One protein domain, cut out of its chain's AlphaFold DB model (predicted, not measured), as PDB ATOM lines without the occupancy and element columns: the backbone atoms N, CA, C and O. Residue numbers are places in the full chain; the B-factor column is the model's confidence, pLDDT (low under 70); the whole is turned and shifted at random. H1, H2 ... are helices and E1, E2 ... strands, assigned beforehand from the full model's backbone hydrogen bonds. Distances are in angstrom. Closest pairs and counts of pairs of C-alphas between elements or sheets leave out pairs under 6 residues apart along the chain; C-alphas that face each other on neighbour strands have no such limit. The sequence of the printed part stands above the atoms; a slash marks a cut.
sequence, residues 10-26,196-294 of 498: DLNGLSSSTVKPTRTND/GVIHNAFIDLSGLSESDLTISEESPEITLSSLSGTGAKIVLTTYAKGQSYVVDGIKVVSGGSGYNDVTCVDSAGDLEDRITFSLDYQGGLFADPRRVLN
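Overview. This is residues 10 to 26 and 196 to 294 of the 498 residues of an uncharacterized protein of Hyphomonas sp (UniProt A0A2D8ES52). Three antiparallel strand pairs, E3 with E4, E1 with E6 and E2 with E5, stand round a long axis as a loose, barrel-like ring; the long hairpin E3-E4 makes one wall, and short H1 is at one end by E6. Residues 13 to 26 stick out as a bare arm. The 116 printed residues hold six named strands and then one helix, mostly strand, with under half of the residues in named elements. The whole is compact, radius of gyration of the C-alphas 15.4 A, spanning 46 by 37 by 25 A.

Arrangement. Start at the hairpin of E3, residues 230 to 241, and E4, residues 244 to 257: antiparallel at 162 degrees, with N 237 and O 249 at 2.8 A, within hydrogen-bond range. E4 bends by 73 degrees at residue 248. Look next for E1, residues 198 to 203, which has 18 pairs of C-alphas within 8 A with E4; the closest, those of Ile 198 and Gly 255, are 4.3 A apart. E1 is antiparallel to E6, residues 275 to 279, at 159 degrees, with N 202 and O 276 at 2.8 A. E5, residues 263 to 266, comes closest to E6 at the C-alphas of Cys 264 and Ile 275, 6.8 A. E5 is antiparallel to E2, residues 223 to 225, with N 225 and O 263 at 2.9 A. E2 and E3 are near each other. H1, residues 289 to 292, is too short for an O i to N i+4 pair; its closest C-alpha pair with E6 is Val 292 and Ser 278, 6.0 A.

Along the chain. Find C-alpha 230 at (-14.353, -10.091, 51.592); E3 runs 33.6 A, E4 33.2 A, E1 14.4 A and E6 13.1 A. H1 ends at C-alpha 292, (-4.464, -26.029, 47.963).

Size, cuts and confidence. Residues 27 to 195 are not printed; C-alphas 26 and 196 are 18.3 A apart. E1 to E2 is a long link. Residues 12 to 16 and 281 to 294 have pLDDT under 70.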
ATOM      1  N   ASP A  10     -18.363 -35.191  44.188       79.38
ATOM      2  CA  ASP A  10     -18.905 -36.546  44.080       79.38
ATOM      3  C   ASP A  10     -18.658 -37.204  42.712       79.38
ATOM      4  O   ASP A  10     -18.752 -38.423  42.575       79.38
ATOM      5  N   LEU A  11     -18.287 -36.408  41.705       72.44
ATOM      6  CA  LEU A  11     -17.964 -36.861  40.350       72.44
ATOM      7  C   LEU A  11     -16.470 -36.726  40.020       72.44
ATOM      8  O   LEU A  11     -16.089 -36.723  38.844       72.44
ATOM      9  N   ASN A  12     -15.620 -36.587  41.038       68.00
ATOM     10  CA  ASN A  12     -14.182 -36.468  40.840       68.00
ATOM     11  C   ASN A  12     -13.619 -37.685  40.076       68.00
ATOM     12  O   ASN A  12     -14.091 -38.811  40.234       68.00
ATOM     13  N   GLY A  13     -12.658 -37.439  39.183       60.31
ATOM     14  CA  GLY A  13     -11.998 -38.491  38.402       60.31
ATOM     15  C   GLY A  13     -12.805 -39.074  37.238       60.31
ATOM     16  O   GLY A  13     -12.265 -39.870  36.467       60.31
ATOM     17  N   LEU A  14     -14.069 -38.673  37.059       60.50
ATOM     18  CA  LEU A  14     -14.932 -39.169  35.976       60.50
ATOM     19  C   LEU A  14     -14.769 -38.400  34.660       60.50
ATOM     20  O   LEU A  14     -15.153 -38.893  33.601       60.50
ATOM     21  N   SER A  15     -14.182 -37.205  34.704       62.72
ATOM     22  CA  SER A  15     -13.867 -36.417  33.514       62.72
ATOM     23  C   SER A  15     -12.542 -35.687  33.701       62.72
ATOM     24  O   SER A  15     -12.190 -35.271  34.801       62.72
ATOM     25  N   SER A  16     -11.770 -35.586  32.624       67.00
ATOM     26  CA  SER A  16     -10.538 -34.804  32.577       67.00
ATOM     27  C   SER A  16     -10.726 -33.662  31.593       67.00
ATOM     28  O   SER A  16     -11.411 -33.822  30.583       67.00
ATOM     29  N   SER A  17     -10.086 -32.529  31.869       73.88
ATOM     30  CA  SER A  17     -10.005 -31.429  30.912       73.88
ATOM     31  C   SER A  17      -9.466 -31.931  29.568       73.88
ATOM     32  O   SER A  17      -8.505 -32.703  29.505       73.88
ATOM     33  N   THR A  18     -10.117 -31.499  28.495       81.38
ATOM     34  CA  THR A  18      -9.781 -31.845  27.110       81.38
ATOM     35  C   THR A  18      -8.898 -30.781  26.458       81.38
ATOM     36  O   THR A  18      -8.274 -31.037  25.427       81.38
ATOM     37  N   VAL A  19      -8.791 -29.599  27.074       80.62
ATOM     38  CA  VAL A  19      -7.968 -28.491  26.587       80.62
ATOM     39  C   VAL A  19      -6.616 -28.465  27.296       80.62
ATOM     40  O   VAL A  19      -6.510 -28.379  28.520       80.62
ATOM     41  N   LYS A  20      -5.537 -28.488  26.506       81.31
ATOM     42  CA  LYS A  20      -4.170 -28.425  27.032       81.31
ATOM     43  C   LYS A  20      -3.903 -27.071  27.719       81.31
ATOM     44  O   LYS A  20      -4.114 -26.027  27.094       81.31
ATOM     45  N   PRO A  21      -3.356 -27.053  28.949       76.62
ATOM     46  CA  PRO A  21      -2.965 -25.812  29.604       76.62
ATOM     47  C   PRO A  21      -1.798 -25.135  28.881       76.62
ATOM     48  O   PRO A  21      -0.848 -25.777  28.423       76.62
ATOM     49  N   THR A  22      -1.847 -23.810  28.831       76.81
ATOM     50  CA  THR A  22      -0.806 -22.932  28.293       76.81
ATOM     51  C   THR A  22      -0.556 -21.777  29.265       76.81
ATOM     52  O   THR A  22      -1.264 -21.598  30.249       76.81
ATOM     53  N   ARG A  23       0.481 -20.974  29.022       71.62
ATOM     54  CA  ARG A  23       0.735 -19.764  29.826       71.62
ATOM     55  C   ARG A  23      -0.288 -18.661  29.562       71.62
ATOM     56  O   ARG A  23      -0.584 -17.876  30.448       71.62
ATOM     57  N   THR A  24      -0.784 -18.588  28.334       74.88
ATOM     58  CA  THR A  24      -1.674 -17.524  27.859       74.88
ATOM     59  C   THR A  24      -3.112 -17.691  28.332       74.88
ATOM     60  O   THR A  24      -3.857 -16.721  28.316       74.88
ATOM     61  N   ASN A  25      -3.484 -18.894  28.772       71.88
ATOM     62  CA  ASN A  25      -4.793 -19.195  29.344       71.88
ATOM     63  C   ASN A  25      -4.723 -19.476  30.860       71.88
ATOM     64  O   ASN A  25      -5.564 -20.191  31.406       71.88
ATOM     65  N   ASP A  26      -3.711 -18.917  31.538       76.25
ATOM     66  CA  ASP A  26      -3.593 -18.989  32.995       76.25
ATOM     67  C   ASP A  26      -4.798 -18.334  33.673       76.25
ATOM     68  O   ASP A  26      -5.172 -17.206  33.356       76.25
ATOM     69  N   GLY A 196      -5.276 -15.109  50.117       79.38
ATOM     70  CA  GLY A 196      -6.648 -15.241  50.600       79.38
ATOM     71  C   GLY A 196      -7.715 -15.224  49.507       79.38
ATOM     72  O   GLY A 196      -8.878 -14.992  49.818       79.38
ATOM     73  N   VAL A 197      -7.372 -15.416  48.231       86.81
ATOM     74  CA  VAL A 197      -8.373 -15.550  47.159       86.81
ATOM     75  C   VAL A 197      -8.987 -16.950  47.188       86.81
ATOM     76  O   VAL A 197      -8.273 -17.954  47.264       86.81
ATOM     77  N   ILE A 198     -10.313 -17.035  47.069       86.94
ATOM     78  CA  ILE A 198     -11.016 -18.301  46.847       86.94
ATOM     79  C   ILE A 198     -10.821 -18.704  45.386       86.94
ATOM     80  O   ILE A 198     -11.367 -18.090  44.467       86.94
ATOM     81  N   HIS A 199     -10.032 -19.750  45.156       81.06
ATOM     82  CA  HIS A 199      -9.809 -20.277  43.816       81.06
ATOM     83  C   HIS A 199     -11.011 -21.067  43.340       81.06
ATOM     84  O   HIS A 199     -11.487 -20.838  42.230       81.06
ATOM     85  N   ASN A 200     -11.486 -22.006  44.148       82.75
ATOM     86  CA  ASN A 200     -12.588 -22.858  43.742       82.75
ATOM     87  C   ASN A 200     -13.539 -23.155  44.893       82.75
ATOM     88  O   ASN A 200     -13.142 -23.126  46.056       82.75
ATOM     89  N   ALA A 201     -14.770 -23.484  44.530       88.62
ATOM     90  CA  ALA A 201     -15.760 -24.068  45.413       88.62
ATOM     91  C   ALA A 201     -16.147 -25.425  44.833       88.62
ATOM     92  O   ALA A 201     -16.193 -25.579  43.613       88.62
ATOM     93  N   PHE A 202     -16.394 -26.396  45.696       88.50
ATOM     94  CA  PHE A 202     -16.826 -27.733  45.325       88.50
ATOM     95  C   PHE A 202     -18.110 -28.061  46.057       88.50
ATOM     96  O   PHE A 202     -18.286 -27.624  47.191       88.50
ATOM     97  N   ILE A 203     -18.965 -28.852  45.422       90.94
ATOM     98  CA  ILE A 203     -20.218 -29.314  46.014       90.94
ATOM     99  C   ILE A 203     -20.307 -30.841  45.951       90.94
ATOM    100  O   ILE A 203     -19.840 -31.446  44.982       90.94
ATOM    101  N   ASP A 204     -20.839 -31.477  46.993       90.25
ATOM    102  CA  ASP A 204     -21.128 -32.917  47.042       90.25
ATOM    103  C   ASP A 204     -22.641 -33.161  46.978       90.25
ATOM    104  O   ASP A 204     -23.362 -33.012  47.966       90.25
ATOM    105  N   LEU A 205     -23.128 -33.570  45.804       90.88
ATOM    106  CA  LEU A 205     -24.549 -33.865  45.592       90.88
ATOM    107  C   LEU A 205     -24.879 -35.362  45.719       90.88
ATOM    108  O   LEU A 205     -25.947 -35.805  45.292       90.88
ATOM    109  N   SER A 206     -23.971 -36.168  46.272       88.38
ATOM    110  CA  SER A 206     -24.198 -37.600  46.440       88.38
ATOM    111  C   SER A 206     -25.353 -37.885  47.405       88.38
ATOM    112  O   SER A 206     -25.548 -37.213  48.426       88.38
ATOM    113  N   GLY A 207     -26.151 -38.895  47.051       87.81
ATOM    114  CA  GLY A 207     -27.294 -39.346  47.847       87.81
ATOM    115  C   GLY A 207     -28.522 -38.430  47.821       87.81
ATOM    116  O   GLY A 207     -29.510 -38.779  48.459       87.81
ATOM    117  N   LEU A 208     -28.487 -37.308  47.093       90.44
ATOM    118  CA  LEU A 208     -29.636 -36.418  46.925       90.44
ATOM    119  C   LEU A 208     -30.490 -36.833  45.728       90.44
ATOM    120  O   LEU A 208     -29.978 -37.192  44.662       90.44
ATOM    121  N   SER A 209     -31.807 -36.783  45.907       91.50
ATOM    122  CA  SER A 209     -32.756 -36.967  44.817       91.50
ATOM    123  C   SER A 209     -32.923 -35.674  44.020       91.50
ATOM    124  O   SER A 209     -32.604 -34.582  44.483       91.50
ATOM    125  N   GLU A 210     -33.465 -35.768  42.807       89.31
ATOM    126  CA  GLU A 210     -33.690 -34.576  41.982       89.31
ATOM    127  C   GLU A 210     -34.689 -33.594  42.623       89.31
ATOM    128  O   GLU A 210     -34.574 -32.387  42.421       89.31
ATOM    129  N   SER A 211     -35.644 -34.087  43.422       88.88
ATOM    130  CA  SER A 211     -36.548 -33.225  44.191       88.88
ATOM    131  C   SER A 211     -35.817 -32.420  45.260       88.88
ATOM    132  O   SER A 211     -36.147 -31.254  45.435       88.88
ATOM    133  N   ASP A 212     -34.801 -33.000  45.904       89.69
ATOM    134  CA  ASP A 212     -33.995 -32.305  46.921       89.69
ATOM    135  C   ASP A 212     -33.119 -31.210  46.289       89.69
ATOM    136  O   ASP A 212     -32.745 -30.244  46.940       89.69
ATOM    137  N   LEU A 213     -32.808 -31.348  44.996       93.44
ATOM    138  CA  LEU A 213     -31.992 -30.405  44.226       93.44
ATOM    139  C   LEU A 213     -32.819 -29.338  43.494       93.44
ATOM    140  O   LEU A 213     -32.245 -28.493  42.803       93.44
ATOM    141  N   THR A 214     -34.151 -29.402  43.571       94.12
ATOM    142  CA  THR A 214     -35.038 -28.495  42.839       94.12
ATOM    143  C   THR A 214     -35.280 -27.217  43.637       94.12
ATOM    144  O   THR A 214     -35.853 -27.241  44.720       94.12
ATOM    145  N   ILE A 215     -34.904 -26.086  43.049       94.44
ATOM    146  CA  ILE A 215     -35.023 -24.744  43.618       94.44
ATOM    147  C   ILE A 215     -35.827 -23.815  42.694       94.44
ATOM    148  O   ILE A 215     -36.102 -24.125  41.529       94.44
ATOM    149  N   SER A 216     -36.238 -22.662  43.224       92.69
ATOM    150  CA  SER A 216     -37.074 -21.681  42.517       92.69
ATOM    151  C   SER A 216     -36.294 -20.689  41.655       92.69
ATOM    152  O   SER A 216     -36.883 -20.057  40.781       92.69
ATOM    153  N   GLU A 217     -34.992 -20.539  41.889       93.25
ATOM    154  CA  GLU A 217     -34.168 -19.504  41.263       93.25
ATOM    155  C   GLU A 217     -33.073 -20.103  40.379       93.25
ATOM    156  O   GLU A 217     -32.503 -21.151  40.682       93.25
ATOM    157  N   GLU A 218     -32.774 -19.424  39.271       94.69
ATOM    158  CA  GLU A 218     -31.677 -19.812  38.389       94.69
ATOM    159  C   GLU A 218     -30.342 -19.375  38.993       94.69
ATOM    160  O   GLU A 218     -30.130 -18.191  39.245       94.69
ATOM    161  N   SER A 219     -29.417 -20.325  39.150       94.44
ATOM    162  CA  SER A 219     -28.040 -20.080  39.601       94.44
ATOM    163  C   SER A 219     -27.916 -19.093  40.783       94.44
ATOM    164  O   SER A 219     -27.221 -18.075  40.652       94.44
ATOM    165  N   PRO A 220     -28.583 -19.356  41.924       96.62
ATOM    166  CA  PRO A 220     -28.563 -18.450  43.068       96.62
ATOM    167  C   PRO A 220     -27.157 -18.318  43.662       96.62
ATOM    168  O   PRO A 220     -26.327 -19.231  43.592       96.62
ATOM    169  N   GLU A 221     -26.897 -17.155  44.254       96.75
ATOM    170  CA  GLU A 221     -25.670 -16.874  44.998       96.75
ATOM    171  C   GLU A 221     -25.731 -17.510  46.390       96.75
ATOM    172  O   GLU A 221     -26.776 -17.482  47.034       96.75
ATOM    173  N   ILE A 222     -24.621 -18.094  46.841       96.44
ATOM    174  CA  ILE A 222     -24.504 -18.620  48.207       96.44
ATOM    175  C   ILE A 222     -24.034 -17.518  49.155       96.44
ATOM    176  O   ILE A 222     -23.260 -16.637  48.768       96.44
ATOM    177  N   THR A 223     -24.428 -17.609  50.419       95.12
ATOM    178  CA  THR A 223     -24.000 -16.664  51.448       95.12
ATOM    179  C   THR A 223     -22.757 -17.187  52.154       95.12
ATOM    180  O   THR A 223     -22.728 -18.301  52.684       95.12
ATOM    181  N   LEU A 224     -21.715 -16.356  52.191       93.25
ATOM    182  CA  LEU A 224     -20.439 -16.672  52.826       93.25
ATOM    183  C   LEU A 224     -20.287 -15.936  54.159       93.25
ATOM    184  O   LEU A 224     -20.677 -14.776  54.282       93.25
ATOM    185  N   SER A 225     -19.627 -16.579  55.119       89.62
ATOM    186  CA  SER A 225     -19.140 -15.957  56.353       89.62
ATOM    187  C   SER A 225     -17.620 -16.083  56.446       89.62
ATOM    188  O   SER A 225     -17.039 -17.065  55.985       89.62
ATOM    189  N   SER A 226     -16.964 -15.049  56.972       87.75
ATOM    190  CA  SER A 226     -15.508 -14.959  57.127       87.75
ATOM    191  C   SER A 226     -15.169 -13.788  58.047       87.75
ATOM    192  O   SER A 226     -15.761 -12.714  57.912       87.75
ATOM    193  N   LEU A 227     -14.209 -13.957  58.960       84.06
ATOM    194  CA  LEU A 227     -13.693 -12.868  59.799       84.06
ATOM    195  C   LEU A 227     -12.550 -12.106  59.121       84.06
ATOM    196  O   LEU A 227     -12.206 -11.007  59.558       84.06
ATOM    197  N   SER A 228     -11.932 -12.684  58.088       82.50
ATOM    198  CA  SER A 228     -10.693 -12.153  57.499       82.50
ATOM    199  C   SER A 228     -10.811 -11.656  56.056       82.50
ATOM    200  O   SER A 228     -10.046 -10.778  55.656       82.50
ATOM    201  N   GLY A 229     -11.760 -12.181  55.278       85.25
ATOM    202  CA  GLY A 229     -11.846 -11.955  53.830       85.25
ATOM    203  C   GLY A 229     -13.177 -11.384  53.355       85.25
ATOM    204  O   GLY A 229     -14.200 -11.532  54.018       85.25
ATOM    205  N   THR A 230     -13.168 -10.743  52.181       89.81
ATOM    206  CA  THR A 230     -14.353 -10.091  51.592       89.81
ATOM    207  C   THR A 230     -14.370 -10.151  50.058       89.81
ATOM    208  O   THR A 230     -13.341 -10.364  49.409       89.81
ATOM    209  N   GLY A 231     -15.551  -9.934  49.464       90.50
ATOM    210  CA  GLY A 231     -15.720  -9.683  48.026       90.50
ATOM    211  C   GLY A 231     -15.781 -10.916  47.116       90.50
ATOM    212  O   GLY A 231     -15.708 -10.769  45.891       90.50
ATOM    213  N   ALA A 232     -15.885 -12.126  47.674       93.50
ATOM    214  CA  ALA A 232     -16.138 -13.324  46.881       93.50
ATOM    215  C   ALA A 232     -17.613 -13.417  46.473       93.50
ATOM    216  O   ALA A 232     -18.500 -13.068  47.245       93.50
ATOM    217  N   LYS A 233     -17.851 -13.914  45.258       94.88
ATOM    218  CA  LYS A 233     -19.174 -14.205  44.700       94.88
ATOM    219  C   LYS A 233     -19.157 -15.611  44.128       94.88
ATOM    220  O   LYS A 233     -18.416 -15.894  43.180       94.88
ATOM    221  N   ILE A 234     -19.968 -16.483  44.706       94.88
ATOM    222  CA  ILE A 234     -20.031 -17.903  44.368       94.88
ATOM    223  C   ILE A 234     -21.497 -18.242  44.147       94.88
ATOM    224  O   ILE A 234     -22.349 -17.839  44.929       94.88
ATOM    225  N   VAL A 235     -21.794 -18.937  43.056       95.88
ATOM    226  CA  VAL A 235     -23.173 -19.261  42.687       95.88
ATOM    227  C   VAL A 235     -23.303 -20.749  42.413       95.88
ATOM    228  O   VAL A 235     -22.372 -21.374  41.886       95.88
ATOM    229  N   LEU A 236     -24.461 -21.310  42.741       96.31
ATOM    230  CA  LEU A 236     -24.835 -22.641  42.279       96.31
ATOM    231  C   LEU A 236     -25.016 -22.610  40.758       96.31
ATOM    232  O   LEU A 236     -25.352 -21.576  40.178       96.31
ATOM    233  N   THR A 237     -24.757 -23.726  40.086       94.25
ATOM    234  CA  THR A 237     -25.132 -23.900  38.680       94.25
ATOM    235  C   THR A 237     -26.388 -24.747  38.601       94.25
ATOM    236  O   THR A 237     -26.581 -25.659  39.407       94.25
ATOM    237  N   THR A 238     -27.257 -24.415  37.652       95.62
ATOM    238  CA  THR A 238     -28.570 -25.044  37.517       95.62
ATOM    239  C   THR A 238     -28.927 -25.316  36.062       95.62
ATOM    240  O   THR A 238     -28.517 -24.559  35.180       95.62
ATOM    241  N   TYR A 239     -29.774 -26.317  35.811       94.56
ATOM    242  CA  TYR A 239     -30.495 -26.466  34.541       94.56
ATOM    243  C   TYR A 239     -32.007 -26.310  34.740       94.56
ATOM    244  O   TYR A 239     -32.553 -26.657  35.788       94.56
ATOM    245  N   ALA A 240     -32.692 -25.775  33.730       93.69
ATOM    246  CA  ALA A 240     -34.133 -25.547  33.785       93.69
ATOM    247  C   ALA A 240     -34.925 -26.861  33.673       93.69
ATOM    248  O   ALA A 240     -34.655 -27.697  32.806       93.69
ATOM    249  N   LYS A 241     -35.957 -27.005  34.508       90.12
ATOM    250  CA  LYS A 241     -36.929 -28.101  34.481       90.12
ATOM    251  C   LYS A 241     -38.337 -27.542  34.694       90.12
ATOM    252  O   LYS A 241     -38.805 -27.358  35.815       90.12
ATOM    253  N   GLY A 242     -39.033 -27.273  33.592       87.56
ATOM    254  CA  GLY A 242     -40.336 -26.608  33.645       87.56
ATOM    255  C   GLY A 242     -40.188 -25.169  34.143       87.56
ATOM    256  O   GLY A 242     -39.503 -24.380  33.504       87.56
ATOM    257  N   GLN A 243     -40.834 -24.836  35.265       88.12
ATOM    258  CA  GLN A 243     -40.722 -23.520  35.918       88.12
ATOM    259  C   GLN A 243     -39.724 -23.501  37.089       88.12
ATOM    260  O   GLN A 243     -39.609 -22.493  37.777       88.12
ATOM    261  N   SER A 244     -39.029 -24.612  37.332       93.44
ATOM    262  CA  SER A 244     -38.062 -24.759  38.419       93.44
ATOM    263  C   SER A 244     -36.664 -25.019  37.868       93.44
ATOM    264  O   SER A 244     -36.488 -25.297  36.678       93.44
ATOM    265  N   TYR A 245     -35.668 -24.955  38.742       96.31
ATOM    266  CA  TYR A 245     -34.264 -25.139  38.400       96.31
ATOM    267  C   TYR A 245     -33.673 -26.256  39.248       96.31
ATOM    268  O   TYR A 245     -33.909 -26.305  40.449       96.31
ATOM    269  N   VAL A 246     -32.920 -27.162  38.633       96.00
ATOM    270  CA  VAL A 246     -32.248 -28.248  39.355       96.00
ATOM    271  C   VAL A 246     -30.773 -27.913  39.483       96.00
ATOM    272  O   VAL A 246     -30.122 -27.623  38.477       96.00
ATOM    273  N   VAL A 247     -30.252 -27.954  40.709       96.38
ATOM    274  CA  VAL A 247     -28.832 -27.724  41.001       96.38
ATOM    275  C   VAL A 247     -27.985 -28.853  40.415       96.38
ATOM    276  O   VAL A 247     -28.205 -30.031  40.697       96.38
ATOM    277  N   ASP A 248     -26.992 -28.493  39.604       93.25
ATOM    278  CA  ASP A 248     -26.092 -29.435  38.930       93.25
ATOM    279  C   ASP A 248     -24.605 -29.195  39.220       93.25
ATOM    280  O   ASP A 248     -23.759 -29.956  38.741       93.25
ATOM    281  N   GLY A 249     -24.275 -28.176  40.015       93.25
ATOM    282  CA  GLY A 249     -22.898 -27.829  40.343       93.25
ATOM    283  C   GLY A 249     -22.746 -26.484  41.043       93.25
ATOM    284  O   GLY A 249     -23.702 -25.915  41.568       93.25
ATOM    285  N   ILE A 250     -21.513 -25.980  41.053       92.94
ATOM    286  CA  ILE A 250     -21.135 -24.724  41.704       92.94
ATOM    287  C   ILE A 250     -19.995 -24.031  40.946       92.94
ATOM    288  O   ILE A 250     -19.099 -24.677  40.389       92.94
ATOM    289  N   LYS A 251     -20.002 -22.694  40.917       90.94
ATOM    290  CA  LYS A 251     -18.944 -21.899  40.278       90.94
ATOM    291  C   LYS A 251     -18.573 -20.656  41.081       90.94
ATOM    292  O   LYS A 251     -19.425 -19.941  41.604       90.94
ATOM    293  N   VAL A 252     -17.278 -20.355  41.097       89.81
ATOM    294  CA  VAL A 252     -16.740 -19.098  41.630       89.81
ATOM    295  C   VAL A 252     -16.768 -18.045  40.523       89.81
ATOM    296  O   VAL A 252     -16.061 -18.176  39.525       89.81
ATOM    297  N   VAL A 253     -17.582 -17.003  40.696       89.50
ATOM    298  CA  VAL A 253     -17.672 -15.861  39.768       89.50
ATOM    299  C   VAL A 253     -16.600 -14.821  40.100       89.50
ATOM    300  O   VAL A 253     -15.951 -14.290  39.203       89.50
ATOM    301  N   SER A 254     -16.385 -14.568  41.392       90.00
ATOM    302  CA  SER A 254     -15.303 -13.736  41.925       90.00
ATOM    303  C   SER A 254     -14.715 -14.414  43.158       90.00
ATOM    304  O   SER A 254     -15.461 -14.838  44.038       90.00
ATOM    305  N   GLY A 255     -13.388 -14.514  43.239       87.56
ATOM    306  CA  GLY A 255     -12.702 -15.160  44.365       87.56
ATOM    307  C   GLY A 255     -12.525 -14.275  45.605       87.56
ATOM    308  O   GLY A 255     -12.094 -14.779  46.641       87.56
ATOM    309  N   GLY A 256     -12.839 -12.977  45.510       90.31
ATOM    310  CA  GLY A 256     -12.618 -11.999  46.583       90.31
ATOM    311  C   GLY A 256     -11.152 -11.901  47.011       90.31
ATOM    312  O   GLY A 256     -10.279 -12.144  46.190       90.31
ATOM    313  N   SER A 257     -10.866 -11.517  48.259       87.19
ATOM    314  CA  SER A 257      -9.492 -11.454  48.795       87.19
ATOM    315  C   SER A 257      -9.445 -11.569  50.323       87.19
ATOM    316  O   SER A 257     -10.431 -11.268  50.998       87.19
ATOM    317  N   GLY A 258      -8.291 -11.978  50.868       83.00
ATOM    318  CA  GLY A 258      -8.015 -11.970  52.311       83.00
ATOM    319  C   GLY A 258      -8.645 -13.100  53.135       83.00
ATOM    320  O   GLY A 258      -8.487 -13.106  54.353       83.00
ATOM    321  N   TYR A 259      -9.329 -14.062  52.514       84.38
ATOM    322  CA  TYR A 259      -9.973 -15.171  53.218       84.38
ATOM    323  C   TYR A 259      -8.954 -16.133  53.842       84.38
ATOM    324  O   TYR A 259      -8.069 -16.637  53.161       84.38
ATOM    325  N   ASN A 260      -9.129 -16.449  55.125       80.69
ATOM    326  CA  ASN A 260      -8.422 -17.521  55.839       80.69
ATOM    327  C   ASN A 260      -9.381 -18.529  56.496       80.69
ATOM    328  O   ASN A 260      -8.954 -19.610  56.896       80.69
ATOM    329  N   ASP A 261     -10.657 -18.167  56.615       79.31
ATOM    330  CA  ASP A 261     -11.666 -18.819  57.451       79.31
ATOM    331  C   ASP A 261     -13.059 -18.808  56.795       79.31
ATOM    332  O   ASP A 261     -14.074 -18.699  57.474       79.31
ATOM    333  N   VAL A 262     -13.115 -18.894  55.461       85.69
ATOM    334  CA  VAL A 262     -14.392 -18.867  54.734       85.69
ATOM    335  C   VAL A 262     -15.248 -20.100  55.023       85.69
ATOM    336  O   VAL A 262     -14.774 -21.235  54.934       85.69
ATOM    337  N   THR A 263     -16.533 -19.871  55.276       88.25
ATOM    338  CA  THR A 263     -17.565 -20.909  55.357       88.25
ATOM    339  C   THR A 263     -18.803 -20.505  54.560       88.25
ATOM    340  O   THR A 263     -19.092 -19.317  54.400       88.25
ATOM    341  N   CYS A 264     -19.545 -21.490  54.057       91.50
ATOM    342  CA  CYS A 264     -20.897 -21.278  53.549       91.50
ATOM    343  C   CYS A 264     -21.838 -21.262  54.755       91.50
ATOM    344  O   CYS A 264     -21.704 -22.121  55.622       91.50
ATOM    345  N   VAL A 265     -22.730 -20.279  54.844       92.19
ATOM    346  CA  VAL A 265     -23.693 -20.177  55.960       92.19
ATOM    347  C   VAL A 265     -25.142 -20.250  55.515       92.19
ATOM    348  O   VAL A 265     -26.011 -20.443  56.355       92.19
ATOM    349  N   ASP A 266     -25.394 -20.075  54.221       93.00
ATOM    350  CA  ASP A 266     -26.721 -20.210  53.637       93.00
ATOM    351  C   ASP A 266     -26.594 -20.480  52.132       93.00
ATOM    352  O   ASP A 266     -25.691 -19.963  51.458       93.00
ATOM    353  N   SER A 267     -27.473 -21.331  51.618       92.81
ATOM    354  CA  SER A 267     -27.544 -21.701  50.211       92.81
ATOM    355  C   SER A 267     -28.954 -22.171  49.855       92.81
ATOM    356  O   SER A 267     -29.635 -22.807  50.656       92.81
ATOM    357  N   ALA A 268     -29.400 -21.898  48.629       91.31
ATOM    358  CA  ALA A 268     -30.694 -22.396  48.175       91.31
ATOM    359  C   ALA A 268     -30.715 -23.938  48.160       91.31
ATOM    360  O   ALA A 268     -29.862 -24.561  47.524       91.31
ATOM    361  N   GLY A 269     -31.725 -24.528  48.807       86.00
ATOM    362  CA  GLY A 269     -31.887 -25.982  48.905       86.00
ATOM    363  C   GLY A 269     -31.115 -26.639  50.056       86.00
ATOM    364  O   GLY A 269     -30.927 -27.851  50.008       86.00
ATOM    365  N   ASP A 270     -30.669 -25.865  51.054       90.44
ATOM    366  CA  ASP A 270     -30.005 -26.351  52.275       90.44
ATOM    367  C   ASP A 270     -28.748 -27.206  51.973       90.44
ATOM    368  O   ASP A 270     -28.560 -28.325  52.460       90.44
ATOM    369  N   LEU A 271     -27.895 -26.703  51.070       91.94
ATOM    370  CA  LEU A 271     -26.696 -27.380  50.556       91.94
ATOM    371  C   LEU A 271     -25.383 -26.892  51.199       91.94
ATOM    372  O   LEU A 271     -24.304 -27.296  50.763       91.94
ATOM    373  N   GLU A 272     -25.429 -26.038  52.221       92.00
ATOM    374  CA  GLU A 272     -24.266 -25.348  52.792       92.00
ATOM    375  C   GLU A 272     -23.206 -26.312  53.336       92.00
ATOM    376  O   GLU A 272     -22.021 -26.147  53.042       92.00
ATOM    377  N   ASP A 273     -23.628 -27.378  54.021       88.81
ATOM    378  CA  ASP A 273     -22.745 -28.411  54.584       88.81
ATOM    379  C   ASP A 273     -22.080 -29.290  53.511       88.81
ATOM    380  O   ASP A 273     -21.148 -30.051  53.787       88.81
ATOM    381  N   ARG A 274     -22.550 -29.193  52.264       90.25
ATOM    382  CA  ARG A 274     -22.027 -29.938  51.112       90.25
ATOM    383  C   ARG A 274     -21.038 -29.121  50.296       90.25
ATOM    384  O   ARG A 274     -20.486 -29.645  49.326       90.25
ATOM    385  N   ILE A 275     -20.815 -27.857  50.658       91.06
ATOM    386  CA  ILE A 275     -19.935 -26.944  49.937       91.06
ATOM    387  C   ILE A 275     -18.588 -26.845  50.649       91.06
ATOM    388  O   ILE A 275     -18.490 -26.573  51.841       91.06
ATOM    389  N   THR A 276     -17.510 -27.017  49.889       88.06
ATOM    390  CA  THR A 276     -16.137 -26.852  50.378       88.06
ATOM    391  C   THR A 276     -15.359 -25.884  49.498       88.06
ATOM    392  O   THR A 276     -15.620 -25.757  48.302       88.06
ATOM    393  N   PHE A 277     -14.378 -25.191  50.079       85.00
ATOM    394  CA  PHE A 277     -13.614 -24.155  49.388       85.00
ATOM    395  C   PHE A 277     -12.135 -24.512  49.282       85.00
ATOM    396  O   PHE A 277     -11.521 -25.050  50.200       85.00
ATOM    397  N   SER A 278     -11.544 -24.133  48.155       80.25
ATOM    398  CA  SER A 278     -10.104 -24.113  47.939       80.25
ATOM    399  C   SER A 278      -9.658 -22.661  47.844       80.25
ATOM    400  O   SER A 278      -9.955 -21.993  46.852       80.25
ATOM    401  N   LEU A 279      -8.914 -22.189  48.840       78.94
ATOM    402  CA  LEU A 279      -8.400 -20.820  48.916       78.94
ATOM    403  C   LEU A 279      -6.884 -20.781  49.118       78.94
ATOM    404  O   LEU A 279      -6.272 -21.760  49.554       78.94
ATOM    405  N   ASP A 280      -6.301 -19.629  48.811       73.25
ATOM    406  CA  ASP A 280      -4.897 -19.330  49.076       73.25
ATOM    407  C   ASP A 280      -4.676 -18.914  50.528       73.25
ATOM    408  O   ASP A 280      -5.197 -17.904  50.972       73.25
ATOM    409  N   TYR A 281      -3.862 -19.661  51.271       65.44
ATOM    410  CA  TYR A 281      -3.510 -19.325  52.657       65.44
ATOM    411  C   TYR A 281      -2.319 -18.356  52.722       65.44
ATOM    412  O   TYR A 281      -1.779 -17.963  51.688       65.44
ATOM    413  N   GLN A 282      -1.885 -17.988  53.936       62.41
ATOM    414  CA  GLN A 282      -0.749 -17.085  54.139       62.41
ATOM    415  C   GLN A 282       0.465 -17.434  53.253       62.41
ATOM    416  O   GLN A 282       1.009 -18.536  53.315       62.41
ATOM    417  N   GLY A 283       0.897 -16.472  52.434       59.44
ATOM    418  CA  GLY A 283       1.950 -16.618  51.425       59.44
ATOM    419  C   GLY A 283       1.474 -17.026  50.020       59.44
ATOM    420  O   GLY A 283       2.307 -17.129  49.118       59.44
ATOM    421  N   GLY A 284       0.166 -17.208  49.815       65.50
ATOM    422  CA  GLY A 284      -0.457 -17.542  48.530       65.50
ATOM    423  C   GLY A 284      -0.340 -19.023  48.144       65.50
ATOM    424  O   GLY A 284       0.316 -19.812  48.828       65.50
ATOM    425  N   LEU A 285      -0.912 -19.393  46.986       66.44
ATOM    426  CA  LEU A 285      -0.895 -20.750  46.397       66.44
ATOM    427  C   LEU A 285       0.488 -21.420  46.397       66.44
ATOM    428  O   LEU A 285       0.625 -22.639  46.378       66.44
ATOM    429  N   PHE A 286       1.529 -20.600  46.357       64.88
ATOM    430  CA  PHE A 286       2.904 -21.009  46.154       64.88
ATOM    431  C   PHE A 286       3.668 -21.276  47.459       64.88
ATOM    432  O   PHE A 286       4.669 -21.993  47.434       64.88
ATOM    433  N   ALA A 287       3.204 -20.742  48.594       62.84
ATOM    434  CA  ALA A 287       3.809 -21.023  49.895       62.84
ATOM    435  C   ALA A 287       3.617 -22.491  50.299       62.84
ATOM    436  O   ALA A 287       4.545 -23.115  50.817       62.84
ATOM    437  N   ASP A 288       2.447 -23.062  49.994       63.59
ATOM    438  CA  ASP A 288       2.231 -24.505  50.061       63.59
ATOM    439  C   ASP A 288       1.204 -24.991  49.017       63.59
ATOM    440  O   ASP A 288       0.026 -25.191  49.339       63.59
ATOM    441  N   PRO A 289       1.633 -25.256  47.767       65.50
ATOM    442  CA  PRO A 289       0.738 -25.758  46.724       65.50
ATOM    443  C   PRO A 289       0.117 -27.113  47.076       65.50
ATOM    444  O   PRO A 289      -0.920 -27.473  46.527       65.50
ATOM    445  N   ARG A 290       0.707 -27.877  48.008       63.44
ATOM    446  CA  ARG A 290       0.169 -29.183  48.425       63.44
ATOM    447  C   ARG A 290      -1.134 -29.022  49.197       63.44
ATOM    448  O   ARG A 290      -2.017 -29.864  49.063       63.44
ATOM    449  N   ARG A 291      -1.252 -27.946  49.980       60.44
ATOM    450  CA  ARG A 291      -2.437 -27.656  50.792       60.44
ATOM    451  C   ARG A 291      -3.625 -27.257  49.921       60.44
ATOM    452  O   ARG A 291      -4.722 -27.747  50.149       60.44
ATOM    453  N   VAL A 292      -3.395 -26.446  48.887       61.75
ATOM    454  CA  VAL A 292      -4.464 -26.029  47.963       61.75
ATOM    455  C   VAL A 292      -4.877 -27.163  47.022       61.75
ATOM    456  O   VAL A 292      -6.051 -27.331  46.718       61.75
ATOM    457  N   LEU A 293      -3.935 -28.020  46.623       61.75
ATOM    458  CA  LEU A 293      -4.241 -29.224  45.845       61.75
ATOM    459  C   LEU A 293      -4.902 -30.341  46.671       61.75
ATOM    460  O   LEU A 293      -5.103 -31.428  46.134       61.75
ATOM    461  N   ASN A 294      -5.181 -30.100  47.961       54.53
ATOM    462  CA  ASN A 294      -5.634 -31.099  48.930       54.53
ATOM    463  C   ASN A 294      -4.849 -32.418  48.815       54.53
ATOM    464  O   ASN A 294      -5.383 -33.515  48.952       54.53
TER     465      ASN A 294